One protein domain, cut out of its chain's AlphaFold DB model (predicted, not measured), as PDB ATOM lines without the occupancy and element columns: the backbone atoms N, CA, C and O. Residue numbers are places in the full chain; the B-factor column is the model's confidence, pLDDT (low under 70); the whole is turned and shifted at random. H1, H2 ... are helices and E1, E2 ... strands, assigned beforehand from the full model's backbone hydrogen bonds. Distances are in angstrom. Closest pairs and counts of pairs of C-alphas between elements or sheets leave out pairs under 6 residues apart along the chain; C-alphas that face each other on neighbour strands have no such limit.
ATOM      1  N   SER A   4      22.504 -37.347  -6.523       95.69
ATOM      2  CA  SER A   4      21.313 -36.750  -5.909       95.69
ATOM      3  C   SER A   4      21.597 -36.164  -4.522       95.69
ATOM      4  O   SER A   4      21.111 -35.080  -4.213       95.69
ATOM      5  N   VAL A   5      22.431 -36.820  -3.708       95.94
ATOM      6  CA  VAL A   5      22.818 -36.315  -2.380       95.94
ATOM      7  C   VAL A   5      23.732 -35.102  -2.505       95.94
ATOM      8  O   VAL A   5      23.566 -34.132  -1.763       95.94
ATOM      9  N   LEU A   6      24.676 -35.136  -3.450       96.94
ATOM     10  CA  LEU A   6      25.535 -33.993  -3.740       96.94
ATOM     11  C   LEU A   6      24.707 -32.799  -4.223       96.94
ATOM     12  O   LEU A   6      24.809 -31.721  -3.646       96.94
ATOM     13  N   ARG A   7      23.825 -32.998  -5.206       97.19
ATOM     14  CA  ARG A   7      22.878 -31.983  -5.675       97.19
ATOM     15  C   ARG A   7      22.087 -31.393  -4.513       97.19
ATOM     16  O   ARG A   7      22.084 -30.175  -4.359       97.19
ATOM     17  N   ASP A   8      21.457 -32.234  -3.690       97.38
ATOM     18  CA  ASP A   8      20.631 -31.786  -2.563       97.38
ATOM     19  C   ASP A   8      21.438 -30.949  -1.568       97.38
ATOM     20  O   ASP A   8      20.924 -29.969  -1.030       97.38
ATOM     21  N   PHE A   9      22.711 -31.280  -1.343       98.00
ATOM     22  CA  PHE A   9      23.604 -30.437  -0.556       98.00
ATOM     23  C   PHE A   9      23.876 -29.090  -1.244       98.00
ATOM     24  O   PHE A   9      23.728 -28.043  -0.607       98.00
ATOM     25  N   LEU A  10      24.229 -29.092  -2.536       97.31
ATOM     26  CA  LEU A  10      24.564 -27.881  -3.296       97.31
ATOM     27  C   LEU A  10      23.398 -26.881  -3.333       97.31
ATOM     28  O   LEU A  10      23.618 -25.683  -3.146       97.31
ATOM     29  N   VAL A  11      22.161 -27.369  -3.479       97.06
ATOM     30  CA  VAL A  11      20.946 -26.531  -3.461       97.06
ATOM     31  C   VAL A  11      20.413 -26.248  -2.048       97.06
ATOM     32  O   VAL A  11      19.446 -25.509  -1.881       97.06
ATOM     33  N   GLY A  12      21.043 -26.805  -1.010       95.94
ATOM     34  CA  GLY A  12      20.717 -26.547   0.394       95.94
ATOM     35  C   GLY A  12      19.521 -27.305   0.966       95.94
ATOM     36  O   GLY A  12      19.017 -26.920   2.017       95.94
ATOM     37  N   VAL A  13      19.092 -28.378   0.307       96.94
ATOM     38  CA  VAL A  13      18.066 -29.309   0.798       96.94
ATOM     39  C   VAL A  13      18.651 -30.283   1.825       96.94
ATOM     40  O   VAL A  13      18.021 -30.552   2.847       96.94
ATOM     41  N   ALA A  14      19.862 -30.796   1.586       95.94
ATOM     42  CA  ALA A  14      20.532 -31.745   2.472       95.94
ATOM     43  C   ALA A  14      21.654 -31.081   3.297       95.94
ATOM     44  O   ALA A  14      22.374 -30.217   2.792       95.94
ATOM     45  N   PRO A  15      21.859 -31.496   4.563       96.69
ATOM     46  CA  PRO A  15      22.969 -31.007   5.375       96.69
ATOM     47  C   PRO A  15      24.302 -31.646   4.956       96.69
ATOM     48  O   PRO A  15      24.336 -32.776   4.468       96.69
ATOM     49  N   ALA A  16      25.420 -30.982   5.264       96.19
ATOM     50  CA  ALA A  16      26.774 -31.496   5.015       96.19
ATOM     51  C   ALA A  16      27.013 -32.900   5.606       96.19
ATOM     52  O   ALA A  16      27.683 -33.728   4.997       96.19
ATOM     53  N   ALA A  17      26.408 -33.213   6.758       95.50
ATOM     54  CA  ALA A  17      26.504 -34.537   7.377       95.50
ATOM     55  C   ALA A  17      25.930 -35.665   6.497       95.50
ATOM     56  O   ALA A  17      26.440 -36.786   6.529       95.50
ATOM     57  N   ALA A  18      24.887 -35.384   5.705       95.44
ATOM     58  CA  ALA A  18      24.323 -36.356   4.772       95.44
ATOM     59  C   ALA A  18      25.295 -36.630   3.618       95.44
ATOM     60  O   ALA A  18      25.548 -37.793   3.306       95.44
ATOM     61  N   LEU A  19      25.898 -35.575   3.061       95.69
ATOM     62  CA  LEU A  19      26.928 -35.689   2.028       95.69
ATOM     63  C   LEU A  19      28.170 -36.426   2.543       95.69
ATOM     64  O   LEU A  19      28.649 -37.352   1.901       95.69
ATOM     65  N   LYS A  20      28.642 -36.102   3.751       94.12
ATOM     66  CA  LYS A  20      29.780 -36.780   4.387       94.12
ATOM     67  C   LYS A  20      29.541 -38.273   4.597       94.12
ATOM     68  O   LYS A  20      30.430 -39.091   4.378       94.12
ATOM     69  N   LYS A  21      28.331 -38.645   5.015       93.75
ATOM     70  CA  LYS A  21      27.948 -40.055   5.143       93.75
ATOM     71  C   LYS A  21      27.937 -40.760   3.786       93.75
ATOM     72  O   LYS A  21      28.284 -41.931   3.720       93.75
ATOM     73  N   ASP A  22      27.532 -40.063   2.732       92.00
ATOM     74  CA  ASP A  22      27.459 -40.601   1.374       92.00
ATOM     75  C   ASP A  22      28.832 -40.734   0.686       92.00
ATOM     76  O   ASP A  22      29.054 -41.631  -0.128       92.00
ATOM     77  N   LEU A  23      29.770 -39.868   1.068       89.81
ATOM     78  CA  LEU A  23      31.185 -39.950   0.722       89.81
ATOM     79  C   LEU A  23      31.883 -41.161   1.347       89.81
ATOM     80  O   LEU A  23      32.817 -41.710   0.759       89.81
ATOM     81  N   ALA A  24      31.444 -41.591   2.531       86.06
ATOM     82  CA  ALA A  24      32.064 -42.701   3.241       86.06
ATOM     83  C   ALA A  24      31.964 -43.998   2.418       86.06
ATOM     84  O   ALA A  24      30.882 -44.534   2.194       86.06
ATOM     85  N   GLY A  25      33.115 -44.504   1.966       76.75
ATOM     86  CA  GLY A  25      33.192 -45.693   1.112       76.75
ATOM     87  C   GLY A  25      32.870 -45.446  -0.366       76.75
ATOM     88  O   GLY A  25      32.889 -46.394  -1.145       76.75
ATOM     89  N   ALA A  26      32.619 -44.196  -0.778       79.31
ATOM     90  CA  ALA A  26      32.436 -43.847  -2.187       79.31
ATOM     91  C   ALA A  26      33.717 -44.043  -3.005       79.31
ATOM     92  O   ALA A  26      33.637 -44.371  -4.186       79.31
ATOM     93  N   VAL A  27      34.873 -43.853  -2.367       82.12
ATOM     94  CA  VAL A  27      36.195 -44.079  -2.949       82.12
ATOM     95  C   VAL A  27      36.815 -45.300  -2.290       82.12
ATOM     96  O   VAL A  27      36.974 -45.347  -1.069       82.12
ATOM     97  N   VAL A  28      37.182 -46.285  -3.103       82.19
ATOM     98  CA  VAL A  28      37.825 -47.519  -2.653       82.19
ATOM     99  C   VAL A  28      39.172 -47.648  -3.340       82.19
ATOM    100  O   VAL A  28      39.269 -47.579  -4.564       82.19
ATOM    101  N   GLN A  29      40.219 -47.864  -2.549       81.00
ATOM    102  CA  GLN A  29      41.528 -48.215  -3.082       81.00
ATOM    103  C   GLN A  29      41.486 -49.655  -3.611       81.00
ATOM    104  O   GLN A  29      41.275 -50.590  -2.840       81.00
ATOM    105  N   THR A  30      41.665 -49.834  -4.919       79.19
ATOM    106  CA  THR A  30      41.612 -51.148  -5.583       79.19
ATOM    107  C   THR A  30      42.998 -51.701  -5.920       79.19
ATOM    108  O   THR A  30      43.143 -52.912  -6.076       79.19
ATOM    109  N   SER A  31      44.033 -50.855  -5.957       77.88
ATOM    110  CA  SER A  31      45.444 -51.263  -6.024       77.88
ATOM    111  C   SER A  31      46.352 -50.292  -5.248       77.88
ATOM    112  O   SER A  31      45.878 -49.379  -4.577       77.88
ATOM    113  N   SER A  32      47.675 -50.465  -5.331       75.00
ATOM    114  CA  SER A  32      48.665 -49.553  -4.734       75.00
ATOM    115  C   SER A  32      48.465 -48.076  -5.100       75.00
ATOM    116  O   SER A  32      48.749 -47.206  -4.281       75.00
ATOM    117  N   ASP A  33      47.968 -47.801  -6.304       74.62
ATOM    118  CA  ASP A  33      47.882 -46.476  -6.929       74.62
ATOM    119  C   ASP A  33      46.534 -46.202  -7.621       74.62
ATOM    120  O   ASP A  33      46.266 -45.064  -8.017       74.62
ATOM    121  N   VAL A  34      45.671 -47.216  -7.730       74.44
ATOM    122  CA  VAL A  34      44.348 -47.109  -8.347       74.44
ATOM    123  C   VAL A  34      43.270 -46.987  -7.282       74.44
ATOM    124  O   VAL A  34      43.157 -47.807  -6.364       74.44
ATOM    125  N   PHE A  35      42.445 -45.963  -7.458       78.94
ATOM    126  CA  PHE A  35      41.245 -45.724  -6.676       78.94
ATOM    127  C   PHE A  35      40.036 -45.791  -7.611       78.94
ATOM    128  O   PHE A  35      40.058 -45.270  -8.729       78.94
ATOM    129  N   THR A  36      38.983 -46.463  -7.159       80.38
ATOM    130  CA  THR A  36      37.700 -46.557  -7.855       80.38
ATOM    131  C   THR A  36      36.688 -45.713  -7.105       80.38
ATOM    132  O   THR A  36      36.539 -45.875  -5.890       80.38
ATOM    133  N   GLN A  37      35.985 -44.841  -7.826       81.75
ATOM    134  CA  GLN A  37      34.886 -44.065  -7.271       81.75
ATOM    135  C   GLN A  37      33.560 -44.607  -7.799       81.75
ATOM    136  O   GLN A  37      33.312 -44.651  -9.004       81.75
ATOM    137  N   TYR A  38      32.698 -45.025  -6.877       81.12
ATOM    138  CA  TYR A  38      31.340 -45.445  -7.201       81.12
ATOM    139  C   TYR A  38      30.441 -44.218  -7.233       81.12
ATOM    140  O   TYR A  38      30.335 -43.509  -6.225       81.12
ATOM    141  N   VAL A  39      29.800 -43.973  -8.374       83.81
ATOM    142  CA  VAL A  39      28.861 -42.862  -8.552       83.81
ATOM    143  C   VAL A  39      27.514 -43.409  -8.990       83.81
ATOM    144  O   VAL A  39      27.424 -44.109  -9.991       83.81
ATOM    145  N   ASP A  40      26.477 -43.101  -8.222       86.94
ATOM    146  CA  ASP A  40      25.091 -43.390  -8.579       86.94
ATOM    147  C   ASP A  40      24.481 -42.130  -9.218       86.94
ATOM    148  O   ASP A  40      24.324 -41.115  -8.515       86.94
ATOM    149  N   PRO A  41      24.223 -42.155 -10.540       88.06
ATOM    150  CA  PRO A  41      23.826 -40.975 -11.284       88.06
ATOM    151  C   PRO A  41      22.426 -40.492 -10.900       88.06
ATOM    152  O   PRO A  41      21.512 -41.277 -10.633       88.06
ATOM    153  N   MET A  42      22.232 -39.177 -10.893       91.50
ATOM    154  CA  MET A  42      20.909 -38.589 -10.704       91.50
ATOM    155  C   MET A  42      20.123 -38.559 -12.016       91.50
ATOM    156  O   MET A  42      20.669 -38.656 -13.104       91.50
ATOM    157  N   LYS A  43      18.796 -38.434 -11.930       88.81
ATOM    158  CA  LYS A  43      17.937 -38.370 -13.129       88.81
ATOM    159  C   LYS A  43      17.834 -36.971 -13.726       88.81
ATOM    160  O   LYS A  43      17.465 -36.820 -14.884       88.81
ATOM    161  N   GLU A  44      18.061 -35.966 -12.897       91.31
ATOM    162  CA  GLU A  44      17.825 -34.560 -13.202       91.31
ATOM    163  C   GLU A  44      19.161 -33.875 -13.449       91.31
ATOM    164  O   GLU A  44      20.151 -34.239 -12.828       91.31
ATOM    165  N   GLU A  45      19.192 -32.876 -14.321       94.31
ATOM    166  CA  GLU A  45      20.389 -32.057 -14.493       94.31
ATOM    167  C   GLU A  45      20.423 -30.922 -13.462       94.31
ATOM    168  O   GLU A  45      19.384 -30.374 -13.080       94.31
ATOM    169  N   LEU A  46      21.625 -30.538 -13.029       95.25
ATOM    170  CA  LEU A  46      21.854 -29.349 -12.212       95.25
ATOM    171  C   LEU A  46      22.887 -28.451 -12.889       95.25
ATOM    172  O   LEU A  46      24.013 -28.874 -13.146       95.25
ATOM    173  N   LEU A  47      22.530 -27.182 -13.086       95.25
ATOM    174  CA  LEU A  47      23.493 -26.146 -13.443       95.25
ATOM    175  C   LEU A  47      24.353 -25.802 -12.220       95.25
ATOM    176  O   LEU A  47      23.859 -25.301 -11.204       95.25
ATOM    177  N   ILE A  48      25.649 -26.075 -12.308       95.62
ATOM    178  CA  ILE A  48      26.631 -25.712 -11.298       95.62
ATOM    179  C   ILE A  48      26.925 -24.220 -11.403       95.62
ATOM    180  O   ILE A  48      27.318 -23.704 -12.444       95.62
ATOM    181  N   THR A  49      26.745 -23.522 -10.285       94.19
ATOM    182  CA  THR A  49      26.997 -22.088 -10.164       94.19
ATOM    183  C   THR A  49      28.146 -21.845  -9.195       94.19
ATOM    184  O   THR A  49      28.511 -22.713  -8.395       94.19
ATOM    185  N   ARG A  50      28.691 -20.627  -9.210       94.50
ATOM    186  CA  ARG A  50      29.700 -20.206  -8.230       94.50
ATOM    187  C   ARG A  50      29.218 -20.419  -6.794       94.50
ATOM    188  O   ARG A  50      29.995 -20.859  -5.953       94.50
ATOM    189  N   ASP A  51      27.949 -20.141  -6.519       95.12
ATOM    190  CA  ASP A  51      27.393 -20.224  -5.168       95.12
ATOM    191  C   ASP A  51      27.319 -21.679  -4.670       95.12
ATOM    192  O   ASP A  51      27.542 -21.937  -3.486       95.12
ATOM    193  N   HIS A  52      27.120 -22.649  -5.572       96.75
ATOM    194  CA  HIS A  52      27.219 -24.077  -5.249       96.75
ATOM    195  C   HIS A  52      28.639 -24.461  -4.799       96.75
ATOM    196  O   HIS A  52      28.808 -25.141  -3.787       96.75
ATOM    197  N   VAL A  53      29.671 -23.983  -5.501       96.88
ATOM    198  CA  VAL A  53      31.074 -24.265  -5.146       96.88
ATOM    199  C   VAL A  53      31.495 -23.512  -3.878       96.88
ATOM    200  O   VAL A  53      32.191 -24.065  -3.028       96.88
ATOM    201  N   LEU A  54      31.017 -22.281  -3.681       97.25
ATOM    202  CA  LEU A  54      31.238 -21.533  -2.439       97.25
ATOM    203  C   LEU A  54      30.636 -22.245  -1.222       97.25
ATOM    204  O   LEU A  54      31.266 -22.259  -0.167       97.25
ATOM    205  N   ARG A  55      29.476 -22.893  -1.369       98.12
ATOM    206  CA  ARG A  55      28.866 -23.693  -0.298       98.12
ATOM    207  C   ARG A  55      29.748 -24.873   0.128       98.12
ATOM    208  O   ARG A  55      29.796 -25.191   1.315       98.12
ATOM    209  N   LEU A  56      30.462 -25.504  -0.807       98.38
ATOM    210  CA  LEU A  56      31.446 -26.544  -0.482       98.38
ATOM    211  C   LEU A  56      32.613 -25.968   0.326       98.38
ATOM    212  O   LEU A  56      32.984 -26.542   1.348       98.38
ATOM    213  N   CYS A  57      33.138 -24.805  -0.078       98.38
ATOM    214  CA  CYS A  57      34.154 -24.104   0.705       98.38
ATOM    215  C   CYS A  57      33.646 -23.811   2.120       98.38
ATOM    216  O   CYS A  57      34.331 -24.120   3.088       98.38
ATOM    217  N   ASP A  58      32.442 -23.252   2.253       98.56
ATOM    218  CA  ASP A  58      31.856 -22.910   3.549       98.56
ATOM    219  C   ASP A  58      31.730 -24.126   4.464       98.56
ATOM    220  O   ASP A  58      32.139 -24.046   5.619       98.56
ATOM    221  N   ALA A  59      31.288 -25.267   3.936       98.12
ATOM    222  CA  ALA A  59      31.189 -26.505   4.700       98.12
ATOM    223  C   ALA A  59      32.551 -27.078   5.134       98.12
ATOM    224  O   ALA A  59      32.639 -27.797   6.125       98.12
ATOM    225  N   VAL A  60      33.641 -26.779   4.426       98.31
ATOM    226  CA  VAL A  60      34.992 -27.122   4.903       98.31
ATOM    227  C   VAL A  60      35.469 -26.121   5.958       98.31
ATOM    228  O   VAL A  60      36.069 -26.491   6.969       98.31
ATOM    229  N   LEU A  61      35.192 -24.832   5.753       98.19
ATOM    230  CA  LEU A  61      35.589 -23.769   6.676       98.19
ATOM    231  C   LEU A  61      34.778 -23.777   7.977       98.19
ATOM    232  O   LEU A  61      35.280 -23.332   9.010       98.19
ATOM    233  N   ASP A  62      33.570 -24.317   7.994       97.56
ATOM    234  CA  ASP A  62      32.814 -24.547   9.229       97.56
ATOM    235  C   ASP A  62      33.171 -25.888   9.911       97.56
ATOM    236  O   ASP A  62      32.847 -26.092  11.079       97.56
ATOM    237  N   GLY A  63      33.924 -26.757   9.224       97.19
ATOM    238  CA  GLY A  63      34.379 -28.060   9.719       97.19
ATOM    239  C   GLY A  63      33.386 -29.209   9.517       97.19
ATOM    240  O   GLY A  63      33.636 -30.321   9.992       97.19
ATOM    241  N   SER A  64      32.275 -28.982   8.817       97.06
ATOM    242  CA  SER A  64      31.281 -30.014   8.507       97.06
ATOM    243  C   SER A  64      31.787 -31.027   7.476       97.06
ATOM    244  O   SER A  64      31.428 -32.207   7.547       97.06
ATOM    245  N   LEU A  65      32.652 -30.594   6.558       97.31
ATOM    246  CA  LEU A  65      33.406 -31.414   5.609       97.31
ATOM    247  C   LEU A  65      34.911 -31.303   5.889       97.31
ATOM    248  O   LEU A  65      35.394 -30.283   6.382       97.31
ATOM    249  N   ALA A  66      35.657 -32.366   5.597       96.31
ATOM    250  CA  ALA A  66      37.114 -32.310   5.566       96.31
ATOM    251  C   ALA A  66      37.581 -31.646   4.260       96.31
ATOM    252  O   ALA A  66      36.855 -31.655   3.268       96.31
ATOM    253  N   ALA A  67      38.792 -31.086   4.222       96.25
ATOM    254  CA  ALA A  67      39.299 -30.492   2.980       96.25
ATOM    255  C   ALA A  67      39.501 -31.563   1.896       96.25
ATOM    256  O   ALA A  67      39.266 -31.315   0.720       96.25
ATOM    257  N   GLU A  68      39.877 -32.767   2.314       92.81
ATOM    258  CA  GLU A  68      40.092 -33.943   1.477       92.81
ATOM    259  C   GLU A  68      38.788 -34.479   0.870       92.81
ATOM    260  O   GLU A  68      38.827 -35.133  -0.167       92.81
ATOM    261  N   ASP A  69      37.631 -34.167   1.467       94.75
ATOM    262  CA  ASP A  69      36.328 -34.540   0.907       94.75
ATOM    263  C   ASP A  69      36.064 -33.815  -0.431       94.75
ATOM    264  O   ASP A  69      35.249 -34.279  -1.227       94.75
ATOM    265  N   LEU A  70      36.761 -32.703  -0.713       96.50
ATOM    266  CA  LEU A  70      36.596 -31.938  -1.952       96.50
ATOM    267  C   LEU A  70      37.110 -32.668  -3.197       96.50
ATOM    268  O   LEU A  70      36.559 -32.440  -4.267       96.50
ATOM    269  N   GLU A  71      38.110 -33.546  -3.076       93.62
ATOM    270  CA  GLU A  71      38.673 -34.301  -4.210       93.62
ATOM    271  C   GLU A  71      37.617 -35.198  -4.883       93.62
ATOM    272  O   GLU A  71      37.276 -34.954  -6.043       93.62
ATOM    273  N   PRO A  72      36.999 -36.169  -4.183       92.31
ATOM    274  CA  PRO A  72      35.967 -37.004  -4.793       92.31
ATOM    275  C   PRO A  72      34.697 -36.233  -5.167       92.31
ATOM    276  O   PRO A  72      33.974 -36.659  -6.071       92.31
ATOM    277  N   ILE A  73      34.393 -35.119  -4.492       95.62
ATOM    278  CA  ILE A  73      33.283 -34.244  -4.891       95.62
ATOM    279  C   ILE A  73      33.595 -33.588  -6.238       95.62
ATOM    280  O   ILE A  73      32.761 -33.636  -7.138       95.62
ATOM    281  N   ALA A  74      34.778 -32.993  -6.388       95.50
ATOM    282  CA  ALA A  74      35.181 -32.317  -7.612       95.50
ATOM    283  C   ALA A  74      35.240 -33.286  -8.793       95.50
ATOM    284  O   ALA A  74      34.658 -32.986  -9.836       95.50
ATOM    285  N   PHE A  75      35.819 -34.476  -8.591       91.81
ATOM    286  CA  PHE A  75      35.788 -35.545  -9.587       91.81
ATOM    287  C   PHE A  75      34.359 -35.873 -10.021       91.81
ATOM    288  O   PHE A  75      34.058 -35.905 -11.212       91.81
ATOM    289  N   CYS A  76      33.453 -36.081  -9.058       92.88
ATOM    290  CA  CYS A  76      32.056 -36.402  -9.344       92.88
ATOM    291  C   CYS A  76      31.366 -35.294 -10.146       92.88
ATOM    292  O   CYS A  76      30.580 -35.594 -11.037       92.88
ATOM    293  N   ILE A  77      31.641 -34.025  -9.835       95.06
ATOM    294  CA  ILE A  77      31.045 -32.887 -10.542       95.06
ATOM    295  C   ILE A  77      31.566 -32.807 -11.980       95.06
ATOM    296  O   ILE A  77      30.772 -32.648 -12.899       95.06
ATOM    297  N   ILE A  78      32.882 -32.918 -12.178       92.44
ATOM    298  CA  ILE A  78      33.516 -32.784 -13.500       92.44
ATOM    299  C   ILE A  78      33.162 -33.959 -14.413       92.44
ATOM    300  O   ILE A  78      32.963 -33.774 -15.610       92.44
ATOM    301  N   ALA A  79      33.122 -35.171 -13.863       89.69
ATOM    302  CA  ALA A  79      32.977 -36.391 -14.646       89.69
ATOM    303  C   ALA A  79      31.514 -36.813 -14.878       89.69
ATOM    304  O   ALA A  79      31.270 -37.805 -15.565       89.69
ATOM    305  N   SER A  80      30.545 -36.098 -14.300       91.25
ATOM    306  CA  SER A  80      29.119 -36.389 -14.454       91.25
ATOM    307  C   SER A  80      28.515 -35.689 -15.664       91.25
ATOM    308  O   SER A  80      28.679 -34.486 -15.854       91.25
ATOM    309  N   ASP A  81      27.688 -36.418 -16.411       90.06
ATOM    310  CA  ASP A  81      26.842 -35.841 -17.456       90.06
ATOM    311  C   ASP A  81      25.640 -35.064 -16.895       90.06
ATOM    312  O   ASP A  81      24.951 -34.389 -17.652       90.06
ATOM    313  N   HIS A  82      25.344 -35.146 -15.598       94.19
ATOM    314  CA  HIS A  82      24.174 -34.495 -15.001       94.19
ATOM    315  C   HIS A  82      24.496 -33.136 -14.371       94.19
ATOM    316  O   HIS A  82      23.588 -32.345 -14.105       94.19
ATOM    317  N   PHE A  83      25.774 -32.821 -14.164       94.75
ATOM    318  CA  PHE A  83      26.215 -31.497 -13.741       94.75
ATOM    319  C   PHE A  83      26.618 -30.670 -14.965       94.75
ATOM    320  O   PHE A  83      27.536 -31.013 -15.705       94.75
ATOM    321  N   ARG A  84      25.885 -29.580 -15.208       94.00
ATOM    322  CA  ARG A  84      26.103 -28.669 -16.340       94.00
ATOM    323  C   ARG A  84      26.783 -27.393 -15.874       94.00
ATOM    324  O   ARG A  84      26.633 -26.994 -14.722       94.00
ATOM    325  N   PHE A  85      27.475 -26.724 -16.783       91.62
ATOM    326  CA  PHE A  85      28.138 -25.448 -16.540       91.62
ATOM    327  C   PHE A  85      27.629 -24.412 -17.539       91.62
ATOM    328  O   PHE A  85      27.171 -24.764 -18.622       91.62
ATOM    329  N   GLU A  86      27.664 -23.137 -17.161       86.88
ATOM    330  CA  GLU A  86      27.190 -22.051 -18.019       86.88
ATOM    331  C   GLU A  86      28.296 -21.633 -19.000       86.88
ATOM    332  O   GLU A  86      29.300 -21.057 -18.584       86.88
ATOM    333  N   ASP A  87      28.112 -21.914 -20.294       71.88
ATOM    334  CA  ASP A  87      29.152 -21.760 -21.327       71.88
ATOM    335  C   ASP A  87      29.716 -20.330 -21.451       71.88
ATOM    336  O   ASP A  87      30.903 -20.158 -21.714       71.88
ATOM    337  N   GLU A  88      28.897 -19.297 -21.223       70.50
ATOM    338  CA  GLU A  88      29.268 -17.890 -21.467       70.50
ATOM    339  C   GLU A  88      29.447 -17.055 -20.188       70.50
ATOM    340  O   GLU A  88      29.592 -15.830 -20.240       70.50
ATOM    341  N   ALA A  89      29.446 -17.682 -19.010       72.12
ATOM    342  CA  ALA A  89      29.546 -16.928 -17.770       72.12
ATOM    343  C   ALA A  89      30.991 -16.494 -17.448       72.12
ATOM    344  O   ALA A  89      31.894 -17.332 -17.387       72.12
ATOM    345  N   PRO A  90      31.232 -15.219 -17.077       69.94
ATOM    346  CA  PRO A  90      32.572 -14.679 -16.793       69.94
ATOM    347  C   PRO A  90      33.239 -15.261 -15.530       69.94
ATOM    348  O   PRO A  90      34.355 -14.896 -15.148       69.94
ATOM    349  N   TYR A  91      32.530 -16.116 -14.801       74.31
ATOM    350  CA  TYR A  91      33.025 -16.839 -13.634       74.31
ATOM    351  C   TYR A  91      33.183 -18.342 -13.893       74.31
ATOM    352  O   TYR A  91      33.722 -19.020 -13.021       74.31
ATOM    353  N   ASN A  92      32.762 -18.857 -15.055       83.25
ATOM    354  CA  ASN A  92      32.772 -20.292 -15.324       83.25
ATOM    355  C   ASN A  92      34.194 -20.856 -15.429       83.25
ATOM    356  O   ASN A  92      34.488 -21.868 -14.805       83.25
ATOM    357  N   GLU A  93      35.108 -20.150 -16.100       87.12
ATOM    358  CA  GLU A  93      36.526 -20.547 -16.162       87.12
ATOM    359  C   GLU A  93      37.120 -20.706 -14.756       87.12
ATOM    360  O   GLU A  93      37.649 -21.754 -14.405       87.12
ATOM    361  N   ARG A  94      36.916 -19.709 -13.885       90.69
ATOM    362  CA  ARG A  94      37.399 -19.740 -12.491       90.69
ATOM    363  C   ARG A  94      36.785 -20.872 -11.672       90.69
ATOM    364  O   ARG A  94      37.422 -21.388 -10.749       90.69
ATOM    365  N   LEU A  95      35.532 -21.203 -11.953       93.19
ATOM    366  CA  LEU A  95      34.818 -22.287 -11.302       93.19
ATOM    367  C   LEU A  95      35.421 -23.632 -11.713       93.19
ATOM    368  O   LEU A  95      35.808 -24.406 -10.837       93.19
ATOM    369  N   LEU A  96      35.550 -23.873 -13.018       93.25
ATOM    370  CA  LEU A  96      36.122 -25.095 -13.577       93.25
ATOM    371  C   LEU A  96      37.578 -25.283 -13.153       93.25
ATOM    372  O   LEU A  96      37.924 -26.356 -12.667       93.25
ATOM    373  N   ASP A  97      38.398 -24.232 -13.210       93.19
ATOM    374  CA  ASP A  97      39.779 -24.259 -12.712       93.19
ATOM    375  C   ASP A  97      39.836 -24.676 -11.238       93.19
ATOM    376  O   ASP A  97      40.695 -25.451 -10.826       93.19
ATOM    377  N   THR A  98      38.888 -24.199 -10.425       96.19
ATOM    378  CA  THR A  98      38.806 -24.576  -9.008       96.19
ATOM    379  C   THR A  98      38.436 -26.035  -8.812       96.19
ATOM    380  O   THR A  98      39.050 -26.699  -7.980       96.19
ATOM    381  N   LEU A  99      37.487 -26.555  -9.585       96.38
ATOM    382  CA  LEU A  99      37.143 -27.971  -9.518       96.38
ATOM    383  C   LEU A  99      38.308 -28.845 -10.003       96.38
ATOM    384  O   LEU A  99      38.626 -29.831  -9.351       96.38
ATOM    385  N   HIS A 100      39.003 -28.466 -11.077       94.31
ATOM    386  CA  HIS A 100      40.176 -29.203 -11.558       94.31
ATOM    387  C   HIS A 100      41.348 -29.159 -10.566       94.31
ATOM    388  O   HIS A 100      42.058 -30.151 -10.387       94.31
ATOM    389  N   ASP A 101      41.540 -28.034  -9.873       95.12
ATOM    390  CA  ASP A 101      42.515 -27.927  -8.788       95.12
ATOM    391  C   ASP A 101      42.208 -28.913  -7.649       95.12
ATOM    392  O   ASP A 101      43.133 -29.513  -7.095       95.12
ATOM    393  N   TRP A 102      40.926 -29.099  -7.319       95.62
ATOM    394  CA  TRP A 102      40.472 -30.007  -6.261       95.62
ATOM    395  C   TRP A 102      40.462 -31.475  -6.669       95.62
ATOM    396  O   TRP A 102      40.758 -32.310  -5.828       95.62
ATOM    397  N   ASP A 103      40.143 -31.780  -7.925       91.81
ATOM    398  CA  ASP A 103      40.136 -33.134  -8.496       91.81
ATOM    399  C   ASP A 103      41.541 -33.754  -8.559       91.81
ATOM    400  O   ASP A 103      41.722 -34.966  -8.504       91.81
ATOM    401  N   SER A 104      42.574 -32.914  -8.635       88.25
ATOM    402  CA  SER A 104      43.971 -33.347  -8.712       88.25
ATOM    403  C   SER A 104      44.842 -32.672  -7.647       88.25
ATOM    404  O   SER A 104      45.862 -32.044  -7.964       88.25
ATOM    405  N   PRO A 105      44.519 -32.828  -6.350       87.44
ATOM    406  CA  PRO A 105      45.205 -32.110  -5.283       87.44
ATOM    407  C   PRO A 105      46.622 -32.651  -5.078       87.44
ATOM    408  O   PRO A 105      47.525 -31.928  -4.670       87.44
ATOM    409  N   GLY A 106      46.868 -33.910  -5.455       82.88
ATOM    410  CA  GLY A 106      48.200 -34.506  -5.523       82.88
ATOM    411  C   GLY A 106      49.126 -33.833  -6.543       82.88
ATOM    412  O   GLY A 106      50.329 -34.059  -6.496       82.88
ATOM    413  N   ILE A 107      48.607 -33.005  -7.450       84.25
ATOM    414  CA  ILE A 107      49.371 -32.355  -8.522       84.25
ATOM    415  C   ILE A 107      49.341 -30.833  -8.361       84.25
ATOM    416  O   ILE A 107      50.391 -30.194  -8.477       84.25
ATOM    417  N   ASN A 108      48.164 -30.284  -8.058       89.75
ATOM    418  CA  ASN A 108      47.880 -28.854  -8.088       89.75
ATOM    419  C   ASN A 108      48.176 -28.201  -6.732       89.75
ATOM    420  O   ASN A 108      49.264 -27.658  -6.519       89.75
ATOM    421  N   TYR A 109      47.243 -28.308  -5.785       92.00
ATOM    422  CA  TYR A 109      47.361 -27.718  -4.454       92.00
ATOM    423  C   TYR A 109      46.980 -28.726  -3.382       92.00
ATOM    424  O   TYR A 109      45.997 -29.453  -3.520       92.00
ATOM    425  N   VAL A 110      47.715 -28.723  -2.272       92.38
ATOM    426  CA  VAL A 110      47.363 -29.568  -1.129       92.38
ATOM    427  C   VAL A 110      46.028 -29.079  -0.573       92.38
ATOM    428  O   VAL A 110      45.900 -27.906  -0.212       92.38
ATOM    429  N   LEU A 111      45.034 -29.963  -0.473       94.75
ATOM    430  CA  LEU A 111      43.750 -29.627   0.139       94.75
ATOM    431  C   LEU A 111      43.920 -29.525   1.652       94.75
ATOM    432  O   LEU A 111      44.178 -30.498   2.351       94.75
ATOM    433  N   THR A 112      43.804 -28.304   2.148       95.88
ATOM    434  CA  THR A 112      43.843 -27.957   3.563       95.88
ATOM    435  C   THR A 112      42.817 -26.863   3.800       95.88
ATOM    436  O   THR A 112      42.423 -26.151   2.877       95.88
ATOM    437  N   ARG A 113      42.436 -26.641   5.056       97.00
ATOM    438  CA  ARG A 113      41.570 -25.508   5.404       97.00
ATOM    439  C   ARG A 113      42.116 -24.170   4.871       97.00
ATOM    440  O   ARG A 113      41.363 -23.393   4.298       97.00
ATOM    441  N   ALA A 114      43.423 -23.932   5.002       96.75
ATOM    442  CA  ALA A 114      44.061 -22.690   4.563       96.75
ATOM    443  C   ALA A 114      44.023 -22.503   3.037       96.75
ATOM    444  O   ALA A 114      43.815 -21.391   2.551       96.75
ATOM    445  N   THR A 115      44.201 -23.575   2.261       96.81
ATOM    446  CA  THR A 115      44.092 -23.500   0.796       96.81
ATOM    447  C   THR A 115      42.640 -23.350   0.347       96.81
ATOM    448  O   THR A 115      42.382 -22.615  -0.601       96.81
ATOM    449  N   VAL A 116      41.674 -23.920   1.076       98.06
ATOM    450  CA  VAL A 116      40.237 -23.707   0.827       98.06
ATOM    451  C   VAL A 116      39.806 -22.256   1.058       98.06
ATOM    452  O   VAL A 116      39.036 -21.724   0.259       98.06
ATOM    453  N   GLU A 117      40.352 -21.560   2.060       97.88
ATOM    454  CA  GLU A 117      40.123 -20.111   2.223       97.88
ATOM    455  C   GLU A 117      40.595 -19.319   0.991       97.88
ATOM    456  O   GLU A 117      39.893 -18.420   0.517       97.88
ATOM    457  N   LYS A 118      41.745 -19.693   0.415       97.75
ATOM    458  CA  LYS A 118      42.283 -19.072  -0.809       97.75
ATOM    459  C   LYS A 118      41.424 -19.384  -2.034       97.75
ATOM    460  O   LYS A 118      41.138 -18.474  -2.809       97.75
ATOM    461  N   PHE A 119      40.947 -20.623  -2.181       97.38
ATOM    462  CA  PHE A 119      40.000 -20.989  -3.241       97.38
ATOM    463  C   PHE A 119      38.702 -20.184  -3.140       97.38
ATOM    464  O   PHE A 119      38.252 -19.616  -4.135       97.38
ATOM    465  N   LYS A 120      38.138 -20.052  -1.933       97.38
ATOM    466  CA  LYS A 120      36.959 -19.212  -1.686       97.38
ATOM    467  C   LYS A 120      37.212 -17.755  -2.083       97.38
ATOM    468  O   LYS A 120      36.388 -17.162  -2.775       97.38
ATOM    469  N   SER A 121      38.358 -17.191  -1.693       96.44
ATOM    470  CA  SER A 121      38.749 -15.829  -2.083       96.44
ATOM    471  C   SER A 121      38.840 -15.672  -3.604       96.44
ATOM    472  O   SER A 121      38.267 -14.733  -4.158       96.44
ATOM    473  N   ARG A 122      39.471 -16.631  -4.298       95.19
ATOM    474  CA  ARG A 122      39.593 -16.644  -5.764       95.19
ATOM    475  C   ARG A 122      38.236 -16.690  -6.461       95.19
ATOM    476  O   ARG A 122      38.020 -15.955  -7.420       95.19
ATOM    477  N   LEU A 123      37.302 -17.502  -5.967       94.25
ATOM    478  CA  LEU A 123      35.939 -17.580  -6.508       94.25
ATOM    479  C   LEU A 123      35.174 -16.254  -6.354       94.25
ATOM    480  O   LEU A 123      34.407 -15.878  -7.240       94.25
ATOM    481  N   LEU A 124      35.387 -15.528  -5.250       94.12
ATOM    482  CA  LEU A 124      34.712 -14.256  -4.972       94.12
ATOM    483  C   LEU A 124      35.327 -13.070  -5.723       94.12
ATOM    484  O   LEU A 124      34.598 -12.242  -6.265       94.12
ATOM    485  N   THR A 125      36.655 -12.983  -5.743       92.62
ATOM    486  CA  THR A 125      37.397 -11.797  -6.204       92.62
ATOM    487  C   THR A 125      37.994 -11.969  -7.598       92.62
ATOM    488  O   THR A 125      38.181 -10.994  -8.315       92.62
ATOM    489  N   GLY A 126      38.263 -13.209  -8.012       90.69
ATOM    490  CA  GLY A 126      39.076 -13.524  -9.186       90.69
ATOM    491  C   GLY A 126      40.583 -13.473  -8.943       90.69
ATOM    492  O   GLY A 126      41.337 -13.851  -9.833       90.69
ATOM    493  N   GLU A 127      41.037 -13.059  -7.760       91.06
ATOM    494  CA  GLU A 127      42.460 -12.956  -7.452       91.06
ATOM    495  C   GLU A 127      43.015 -14.267  -6.886       91.06
ATOM    496  O   GLU A 127      42.393 -14.944  -6.065       91.06
ATOM    497  N   SER A 128      44.224 -14.626  -7.318       90.75
ATOM    498  CA  SER A 128      44.944 -15.800  -6.829       90.75
ATOM    499  C   SER A 128      45.980 -15.384  -5.786       90.75
ATOM    500  O   SER A 128      46.957 -14.712  -6.104       90.75
ATOM    501  N   THR A 129      45.782 -15.811  -4.538       93.62
ATOM    502  CA  THR A 129      46.704 -15.553  -3.415       93.62
ATOM    503  C   THR A 129      47.527 -16.790  -3.040       93.62
ATOM    504  O   THR A 129      48.024 -16.906  -1.915       93.62
ATOM    505  N   PHE A 130      47.613 -17.765  -3.947       93.75
ATOM    506  CA  PHE A 130      48.384 -18.984  -3.738       93.75
ATOM    507  C   PHE A 130      49.885 -18.698  -3.781       93.75
ATOM    508  O   PHE A 130      50.381 -17.861  -4.532       93.75
ATOM    509  N   THR A 131      50.619 -19.424  -2.955       93.31
ATOM    510  CA  THR A 131      52.068 -19.344  -2.809       93.31
ATOM    511  C   THR A 131      52.688 -20.697  -3.127       93.31
ATOM    512  O   THR A 131      52.018 -21.728  -3.161       93.31
ATOM    513  N   ARG A 132      54.013 -20.728  -3.282       88.12
ATOM    514  CA  ARG A 132      54.746 -21.974  -3.539       88.12
ATOM    515  C   ARG A 132      54.555 -23.039  -2.451       88.12
ATOM    516  O   ARG A 132      54.715 -24.216  -2.745       88.12
ATOM    517  N   GLN A 133      54.236 -22.639  -1.220       88.94
ATOM    518  CA  GLN A 133      54.000 -23.567  -0.107       88.94
ATOM    519  C   GLN A 133      52.646 -24.279  -0.202       88.94
ATOM    520  O   GLN A 133      52.479 -25.336   0.396       88.94
ATOM    521  N   ASP A 134      51.699 -23.713  -0.953       91.31
ATOM    522  CA  ASP A 134      50.372 -24.299  -1.157       91.31
ATOM    523  C   ASP A 134      50.380 -25.377  -2.252       91.31
ATOM    524  O   ASP A 134      49.492 -26.228  -2.301       91.31
ATOM    525  N   ILE A 135      51.382 -25.331  -3.137       89.75
ATOM    526  CA  ILE A 135      51.547 -26.265  -4.252       89.75
ATOM    527  C   ILE A 135      52.002 -27.614  -3.717       89.75
ATOM    528  O   ILE A 135      52.929 -27.693  -2.905       89.75
ATOM    529  N   THR A 136      51.414 -28.687  -4.239       84.81
ATOM    530  CA  THR A 136      51.810 -30.037  -3.844       84.81
ATOM    531  C   THR A 136      53.268 -30.317  -4.232       84.81
ATOM    532  O   THR A 136      53.619 -30.278  -5.423       84.81
ATOM    533  N   PRO A 137      54.150 -30.596  -3.245       81.19
ATOM    534  CA  PRO A 137      55.562 -30.833  -3.508       81.19
ATOM    535  C   PRO A 137      55.754 -32.038  -4.434       81.19
ATOM    536  O   PRO A 137      55.044 -33.027  -4.252       81.19
ATOM    537  N   PRO A 138      56.741 -32.022  -5.352       77.19
ATOM    538  CA  PRO A 138      57.013 -33.133  -6.272       77.19
ATOM    539  C   PRO A 138      57.101 -34.503  -5.590       77.19
ATOM    540  O   PRO A 138      56.576 -35.482  -6.102       77.19
ATOM    541  N   GLU A 139      57.700 -34.552  -4.402       75.56
ATOM    542  CA  GLU A 139      57.885 -35.763  -3.590       75.56
ATOM    543  C   GLU A 139      56.571 -36.350  -3.053       75.56
ATOM    544  O   GLU A 139      56.491 -37.538  -2.756       75.56
ATOM    545  N   ARG A 140      55.537 -35.513  -2.916       67.44
ATOM    546  CA  ARG A 140      54.194 -35.903  -2.470       67.44
ATOM    547  C   ARG A 140      53.219 -36.071  -3.626       67.44
ATOM    548  O   ARG A 140      52.066 -36.425  -3.374       67.44
ATOM    549  N   ARG A 141      53.663 -35.841  -4.868       71.31
ATOM    550  CA  ARG A 141      52.845 -36.076  -6.057       71.31
ATOM    551  C   ARG A 141      52.630 -37.565  -6.216       71.31
ATOM    552  O   ARG A 141      53.387 -38.272  -6.870       71.31
ATOM    553  N   THR A 142      51.579 -38.043  -5.579       63.06
ATOM    554  CA  THR A 142      51.005 -39.330  -5.910       63.06
ATOM    555  C   THR A 142      50.120 -39.083  -7.115       63.06
ATOM    556  O   THR A 142      49.151 -38.332  -7.039       63.06
ATOM    557  N   ALA A 143      50.449 -39.719  -8.237       55.78
ATOM    558  CA  ALA A 143      49.481 -39.931  -9.300       55.78
ATOM    559  C   ALA A 143      48.467 -40.960  -8.784       55.78
ATOM    560  O   ALA A 143      48.455 -42.103  -9.229       55.78
ATOM    561  N   ARG A 144      47.673 -40.587  -7.769       58.03
ATOM    562  CA  ARG A 144      46.458 -41.324  -7.446       58.03
ATOM    563  C   ARG A 144      45.613 -41.219  -8.691       58.03
ATOM    564  O   ARG A 144      45.112 -40.152  -9.024       58.03
ATOM    565  N   ARG A 145      45.555 -42.311  -9.439       55.53
ATOM    566  CA  ARG A 145      44.722 -42.356 -10.618       55.53
ATOM    567  C   ARG A 145      43.362 -42.789 -10.104       55.53
ATOM    568  O   ARG A 145      43.169 -43.939  -9.707       55.53
ATOM    569  N   LEU A 146      42.439 -41.842 -10.039       58.69
ATOM    570  CA  LEU A 146      41.033 -42.164  -9.904       58.69
ATOM    571  C   LEU A 146      40.600 -42.671 -11.288       58.69
ATOM    572  O   LEU A 146      40.427 -41.899 -12.226       58.69
ATOM    573  N   VAL A 147      40.656 -43.993 -11.479       58.94
ATOM    574  CA  VAL A 147      40.678 -44.594 -12.831       58.94
ATOM    575  C   VAL A 147      39.281 -44.826 -13.382       58.94
ATOM    576  O   VAL A 147      39.114 -44.884 -14.598       58.94
ATOM    577  N   GLU A 148      38.280 -45.006 -12.523       58.09
ATOM    578  CA  GLU A 148      37.037 -45.618 -12.978       58.09
ATOM    579  C   GLU A 148      35.825 -45.112 -12.198       58.09
ATOM    580  O   GLU A 148      35.688 -45.372 -10.999       58.09
ATOM    581  N   LEU A 149      34.939 -44.418 -12.920       59.97
ATOM    582  CA  LEU A 149      33.537 -44.262 -12.559       59.97
ATOM    583  C   LEU A 149      32.843 -45.595 -12.812       59.97
ATOM    584  O   LEU A 149      32.573 -45.959 -13.957       59.97
ATOM    585  N   LYS A 150      32.538 -46.326 -11.743       61.50
ATOM    586  CA  LYS A 150      31.585 -47.432 -11.840       61.50
ATOM    587  C   LYS A 150      30.218 -46.911 -11.443       61.50
ATOM    588  O   LYS A 150      29.953 -46.708 -10.259       61.50
ATOM    589  N   GLN A 151      29.376 -46.698 -12.448       58.81
ATOM    590  CA  GLN A 151      27.945 -46.571 -12.232       58.81
ATOM    591  C   GLN A 151      27.420 -47.944 -11.822       58.81
ATOM    592  O   GLN A 151      27.650 -48.930 -12.530       58.81
ATOM    593  N   GLU A 152      26.755 -48.041 -10.668       51.19
ATOM    594  CA  GLU A 152      25.996 -49.258 -10.396       51.19
ATOM    595  C   GLU A 152      24.912 -49.380 -11.476       51.19
ATOM    596  O   GLU A 152      24.189 -48.415 -11.738       51.19
TER     597      GLU A 152
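What this domain is: This is residues 4 to 152 of the 183 residues of an uncharacterized protein of Opitutus terrae (strain DSM 11246 / JCM 15787 / PB90-1) (UniProt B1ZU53). Look for a mostly helical body with a small three-stranded sheet along one side: H4 runs through the middle and grazes the sheet with residues 71 to 79, H3, H5 and H6 make a triangle away from the sheet, and the hairpin H1 and H2 covers another side. The long stretch 126 to 144 returns from H6 round the outside to E3 in the sheet. The printed part has 149 residues, with six named helices and three named strands in the order H1 H2 E1 E2 H3 H4 H5 H6 E3; the sheet runs E1 E2 E3, mixed. It is compact, with a radius of gyration of the C-alphas of 14.8 A, and rounded, spanning 40 by 38 by 30 A.

How they stand to each other: Start at the inner strand E2, residues 34 to 38. Beside it is E1, residues 27 to 29, antiparallel in a hairpin, with N 28 and O 36 at 2.9 A. On its other side is E3, residues 145 to 150, parallel, with N 35 and O 145 at 3.1 A. H4, residues 67 to 79, only grazes this sheet. H4 touches H5, residues 92 to 103, at a steep tilt of 60 degrees, opposite ways; the closest C-alphas, of Glu 71 and Asp 103, are 4.7 A apart. H5 and H6, residues 113 to 125, form a helical hairpin at 11 degrees, closest at C-alphas 94 and 123, 6.5 A. H6 touches H3, residues 50 to 61, at a shallow tilt of 25 degrees, opposite ways, closest at C-alphas 57 and 116, 6.1 A. H3, H5 and H6 form a bundle, a group of helices side by side, though H3 and H5 only just touch, only at their ends, with 3 pairs of C-alphas within 8 A. E2, these helices with H4, and E3 form a strand-helix-strand unit, two parallel neighbour strands with helices between. H1, residues 4 to 10, touches H3 about perpendicular, at 86 degrees, with C-alphas 10 and 52 at 5.0 A. H1 also forms a helical hairpin with H2, residues 16 to 23, with C-alphas 5 and 19 at 6.1 A. In H4, 7 of 9 O i to N i+4 pairs are within hydrogen-bond range; in the other helices every pair is.

Where its parts are: Find C-alpha 4, where H1 begins, at (21.313, -36.750, -5.909). H4 runs 19.6 A from C-alpha 67 at (39.299, -30.492, 2.980), H6 spans 18.4 A, and E3 runs 14.1 A to C-alpha 150 at (31.585, -47.432, -11.840).

The domain as a whole: The farthest C-alphas, of Lys 43 and Arg 132, are 41.4 A apart. The printed part has no cut; the links E2 to H3, H4 to H5 and H6 to E3 are long. Confidence is under 70 at residues 90, 140 and 142 to 152.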